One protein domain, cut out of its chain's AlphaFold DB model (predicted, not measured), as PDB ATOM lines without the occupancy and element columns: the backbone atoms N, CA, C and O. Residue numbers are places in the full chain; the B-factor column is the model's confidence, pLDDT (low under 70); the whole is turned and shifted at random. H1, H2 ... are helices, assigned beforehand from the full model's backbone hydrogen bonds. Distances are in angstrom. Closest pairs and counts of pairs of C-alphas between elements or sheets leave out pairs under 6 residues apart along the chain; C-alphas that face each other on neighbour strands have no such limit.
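This is residues 51 to 90 of the 173 residues of an uncharacterized protein of Gonium pectorale (UniProt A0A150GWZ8). The longest helix, H4, reaches out from a small body holding the short helices H1, H2 and H3, and its residues 82 to 90 stick out as an arm. No helix touches another. The printed part has 40 residues with four named helices, H1 to H4 in order, and no named strand: all helix. It is only just compact, close to loose, radius of gyration of the C-alphas 10.7 A, and elongated, spanning 33 by 17 by 16 A.

H4, residues 75 to 90, is 22.5 A long from first to last C-alpha, ending at C-alpha 90 (-37.727, 12.957, -129.000). H3 is residues 68 to 73, H2 residues 63 to 66. H1, residues 51 to 58, 10.3 A, begins at C-alpha 51 (-21.092, 21.957, -110.755).

H4 and H1 are close but not clearly touching, about perpendicular at 87 degrees; their closest C-alphas, Leu 55 and Leu 78, are 7.7 A apart. H3 and H4 meet only through their link. H2 and H4 are apart. In H1, H3 and H4 every O i to N i+4 pair is within hydrogen-bond range; H2 is too short for one.

The C-alphas farthest apart, Asp 66 and Gln 90, are 32.9 A apart. The printed part has no cut, and its three links are tight. Residue 51 and residues 61 to 65 have pLDDT under 70.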
ATOM      1  N   VAL A  51     -20.030  21.097-110.230       69.06
ATOM      2  CA  VAL A  51     -21.092  21.957-110.755       69.06
ATOM      3  C   VAL A  51     -22.272  21.143-111.293       69.06
ATOM      4  O   VAL A  51     -23.407  21.546-111.071       69.06
ATOM      5  N   ASP A  52     -22.065  19.989-111.945       71.56
ATOM      6  CA  ASP A  52     -23.205  19.164-112.391       71.56
ATOM      7  C   ASP A  52     -23.944  18.559-111.193       71.56
ATOM      8  O   ASP A  52     -25.173  18.585-111.169       71.56
ATOM      9  N   SER A  53     -23.219  18.085-110.172       76.38
ATOM     10  CA  SER A  53     -23.830  17.607-108.924       76.38
ATOM     11  C   SER A  53     -24.597  18.714-108.200       76.38
ATOM     12  O   SER A  53     -25.722  18.485-107.774       76.38
ATOM     13  N   TYR A  54     -24.044  19.927-108.149       79.31
ATOM     14  CA  TYR A  54     -24.698  21.089-107.548       79.31
ATOM     15  C   TYR A  54     -25.954  21.517-108.317       79.31
ATOM     16  O   TYR A  54     -26.993  21.801-107.729       79.31
ATOM     17  N   LEU A  55     -25.899  21.513-109.652       80.56
ATOM     18  CA  LEU A  55     -27.066  21.808-110.480       80.56
ATOM     19  C   LEU A  55     -28.143  20.718-110.362       80.56
ATOM     20  O   LEU A  55     -29.323  21.047-110.390       80.56
ATOM     21  N   ARG A  56     -27.773  19.439-110.196       80.38
ATOM     22  CA  ARG A  56     -28.738  18.361-109.898       80.38
ATOM     23  C   ARG A  56     -29.395  18.545-108.534       80.38
ATOM     24  O   ARG A  56     -30.590  18.316-108.401       80.38
ATOM     25  N   GLU A  57     -28.637  18.986-107.537       83.25
ATOM     26  CA  GLU A  57     -29.178  19.314-106.219       83.25
ATOM     27  C   GLU A  57     -30.181  20.478-106.308       83.25
ATOM     28  O   GLU A  57     -31.276  20.388-105.760       83.25
ATOM     29  N   LEU A  58     -29.870  21.513-107.100       82.38
ATOM     30  CA  LEU A  58     -30.770  22.641-107.380       82.38
ATOM     31  C   LEU A  58     -32.030  22.273-108.190       82.38
ATOM     32  O   LEU A  58     -33.009  23.017-108.154       82.38
ATOM     33  N   GLU A  59     -32.023  21.154-108.920       79.12
ATOM     34  CA  GLU A  59     -33.202  20.608-109.616       79.12
ATOM     35  C   GLU A  59     -34.143  19.839-108.667       79.12
ATOM     36  O   GLU A  59     -35.267  19.509-109.048       79.12
ATOM     37  N   THR A  60     -33.714  19.552-107.433       81.75
ATOM     38  CA  THR A  60     -34.503  18.778-106.464       81.75
ATOM     39  C   THR A  60     -35.677  19.618-105.935       81.75
ATOM     40  O   THR A  60     -35.480  20.796-105.631       81.75
ATOM     41  N   PRO A  61     -36.887  19.048-105.737       67.31
ATOM     42  CA  PRO A  61     -38.072  19.806-105.314       67.31
ATOM     43  C   PRO A  61     -37.895  20.611-104.012       67.31
ATOM     44  O   PRO A  61     -38.515  21.656-103.843       67.31
ATOM     45  N   GLY A  62     -37.019  20.162-103.104       64.50
ATOM     46  CA  GLY A  62     -36.700  20.876-101.859       64.50
ATOM     47  C   GLY A  62     -35.914  22.180-102.056       64.50
ATOM     48  O   GLY A  62     -36.027  23.096-101.250       64.50
ATOM     49  N   ALA A  63     -35.174  22.324-103.160       63.94
ATOM     50  CA  ALA A  63     -34.386  23.523-103.450       63.94
ATOM     51  C   ALA A  63     -35.243  24.709-103.943       63.94
ATOM     52  O   ALA A  63     -34.757  25.841-104.005       63.94
ATOM     53  N   GLU A  64     -36.522  24.487-104.276       63.81
ATOM     54  CA  GLU A  64     -37.417  25.541-104.772       63.81
ATOM     55  C   GLU A  64     -37.754  26.618-103.732       63.81
ATOM     56  O   GLU A  64     -38.149  27.723-104.112       63.81
ATOM     57  N   GLN A  65     -37.646  26.310-102.438       64.94
ATOM     58  CA  GLN A  65     -37.986  27.241-101.359       64.94
ATOM     59  C   GLN A  65     -36.728  27.838-100.724       64.94
ATOM     60  O   GLN A  65     -36.624  29.062-100.657       64.94
ATOM     61  N   ASP A  66     -35.737  27.007-100.399       70.56
ATOM     62  CA  ASP A  66     -34.535  27.448 -99.682       70.56
ATOM     63  C   ASP A  66     -33.468  28.091-100.585       70.56
ATOM     64  O   ASP A  66     -32.641  28.866-100.112       70.56
ATOM     65  N   ARG A  67     -33.472  27.810-101.900       79.56
ATOM     66  CA  ARG A  67     -32.362  28.161-102.819       79.56
ATOM     67  C   ARG A  67     -32.815  28.934-104.063       79.56
ATOM     68  O   ARG A  67     -32.240  28.831-105.148       79.56
ATOM     69  N   ARG A  68     -33.858  29.756-103.909       77.75
ATOM     70  CA  ARG A  68     -34.506  30.515-105.001       77.75
ATOM     71  C   ARG A  68     -33.569  31.445-105.772       77.75
ATOM     72  O   ARG A  68     -33.645  31.491-106.998       77.75
ATOM     73  N   LEU A  69     -32.690  32.167-105.076       79.62
ATOM     74  CA  LEU A  69     -31.745  33.106-105.703       79.62
ATOM     75  C   LEU A  69     -30.707  32.381-106.562       79.62
ATOM     76  O   LEU A  69     -30.405  32.798-107.678       79.62
ATOM     77  N   GLU A  70     -30.204  31.257-106.062       76.81
ATOM     78  CA  GLU A  70     -29.239  30.422-106.774       76.81
ATOM     79  C   GLU A  70     -29.880  29.804-108.018       76.81
ATOM     80  O   GLU A  70     -29.303  29.836-109.104       76.81
ATOM     81  N   ARG A  71     -31.119  29.318-107.903       81.38
ATOM     82  CA  ARG A  71     -31.868  28.799-109.049       81.38
ATOM     83  C   ARG A  71     -32.169  29.880-110.086       81.38
ATOM     84  O   ARG A  71     -32.039  29.605-111.275       81.38
ATOM     85  N   TRP A  72     -32.500  31.102-109.655       84.62
ATOM     86  CA  TRP A  72     -32.665  32.245-110.555       84.62
ATOM     87  C   TRP A  72     -31.379  32.515-111.346       84.62
ATOM     88  O   TRP A  72     -31.422  32.605-112.576       84.62
ATOM     89  N   PHE A  73     -30.229  32.533-110.671       83.50
ATOM     90  CA  PHE A  73     -28.927  32.739-111.306       83.50
ATOM     91  C   PHE A  73     -28.599  31.659-112.352       83.50
ATOM     92  O   PHE A  73     -28.070  31.963-113.421       83.50
ATOM     93  N   TYR A  74     -28.970  30.402-112.093       81.94
ATOM     94  CA  TYR A  74     -28.729  29.278-113.004       81.94
ATOM     95  C   TYR A  74     -29.889  28.968-113.968       81.94
ATOM     96  O   TYR A  74     -29.842  27.950-114.660       81.94
ATOM     97  N   THR A  75     -30.906  29.831-114.076       83.00
ATOM     98  CA  THR A  75     -32.115  29.557-114.880       83.00
ATOM     99  C   THR A  75     -31.798  29.210-116.335       83.00
ATOM    100  O   THR A  75     -32.360  28.263-116.880       83.00
ATOM    101  N   ASP A  76     -30.885  29.952-116.967       75.88
ATOM    102  CA  ASP A  76     -30.524  29.742-118.376       75.88
ATOM    103  C   ASP A  76     -29.834  28.382-118.593       75.88
ATOM    104  O   ASP A  76     -30.113  27.650-119.544       75.88
ATOM    105  N   TRP A  77     -28.999  27.979-117.631       80.44
ATOM    106  CA  TRP A  77     -28.337  26.674-117.626       80.44
ATOM    107  C   TRP A  77     -29.317  25.519-117.404       80.44
ATOM    108  O   TRP A  77     -29.207  24.490-118.072       80.44
ATOM    109  N   LEU A  78     -30.282  25.689-116.498       82.62
ATOM    110  CA  LEU A  78     -31.318  24.693-116.222       82.62
ATOM    111  C   LEU A  78     -32.250  24.502-117.426       82.62
ATOM    112  O   LEU A  78     -32.473  23.367-117.845       82.62
ATOM    113  N   LYS A  79     -32.710  25.597-118.049       83.62
ATOM    114  CA  LYS A  79     -33.517  25.550-119.282       83.62
ATOM    115  C   LYS A  79     -32.792  24.807-120.397       83.62
ATOM    116  O   LYS A  79     -33.333  23.876-120.982       83.62
ATOM    117  N   ARG A  80     -31.521  25.146-120.629       80.06
ATOM    118  CA  ARG A  80     -30.730  24.511-121.683       80.06
ATOM    119  C   ARG A  80     -30.528  23.009-121.465       80.06
ATOM    120  O   ARG A  80     -30.455  22.259-122.436       80.06
ATOM    121  N   ARG A  81     -30.423  22.551-120.214       81.62
ATOM    122  CA  ARG A  81     -30.355  21.115-119.889       81.62
ATOM    123  C   ARG A  81     -31.669  20.406-120.171       81.62
ATOM    124  O   ARG A  81     -31.641  19.305-120.718       81.62
ATOM    125  N   GLU A  82     -32.784  21.025-119.809       84.81
ATOM    126  CA  GLU A  82     -34.114  20.479-120.059       84.81
ATOM    127  C   GLU A  82     -34.378  20.345-121.567       84.81
ATOM    128  O   GLU A  82     -34.709  19.257-122.034       84.81
ATOM    129  N   ASP A  83     -34.060  21.373-122.355       84.62
ATOM    130  CA  ASP A  83     -34.164  21.333-123.821       84.62
ATOM    131  C   ASP A  83     -33.332  20.191-124.433       84.62
ATOM    132  O   ASP A  83     -33.763  19.497-125.358       84.62
ATOM    133  N   LEU A  84     -32.121  19.955-123.911       81.62
ATOM    134  CA  LEU A  84     -31.265  18.849-124.346       81.62
ATOM    135  C   LEU A  84     -31.849  17.475-123.975       81.62
ATOM    136  O   LEU A  84     -31.733  16.537-124.771       81.62
ATOM    137  N   ARG A  85     -32.476  17.339-122.797       82.06
ATOM    138  CA  ARG A  85     -33.177  16.108-122.384       82.06
ATOM    139  C   ARG A  85     -34.370  15.835-123.289       82.06
ATOM    140  O   ARG A  85     -34.485  14.721-123.798       82.06
ATOM    141  N   GLN A  86     -35.188  16.849-123.553       84.38
ATOM    142  CA  GLN A  86     -36.349  16.745-124.436       84.38
ATOM    143  C   GLN A  86     -35.935  16.344-125.851       84.38
ATOM    144  O   GLN A  86     -36.489  15.404-126.415       84.38
ATOM    145  N   ARG A  87     -34.881  16.961-126.396       83.44
ATOM    146  CA  ARG A  87     -34.315  16.576-127.696       83.44
ATOM    147  C   ARG A  87     -33.850  15.123-127.729       83.44
ATOM    148  O   ARG A  87     -34.127  14.425-128.700       83.44
ATOM    149  N   LYS A  88     -33.173  14.638-126.679       82.75
ATOM    150  CA  LYS A  88     -32.766  13.223-126.580       82.75
ATOM    151  C   LYS A  88     -33.968  12.280-126.503       82.75
ATOM    152  O   LYS A  88     -33.953  11.248-127.166       82.75
ATOM    153  N   GLN A  89     -34.999  12.634-125.738       81.31
ATOM    154  CA  GLN A  89     -36.227  11.842-125.630       81.31
ATOM    155  C   GLN A  89     -36.982  11.783-126.962       81.31
ATOM    156  O   GLN A  89     -37.382  10.702-127.379       81.31
ATOM    157  N   GLN A  90     -37.097  12.904-127.676       80.81
ATOM    158  CA  GLN A  90     -37.727  12.957-129.000       80.81
ATOM    159  C   GLN A  90     -36.961  12.120-130.034       80.81
ATOM    160  O   GLN A  90     -37.569  11.381-130.805       80.81
TER     161      GLN A  90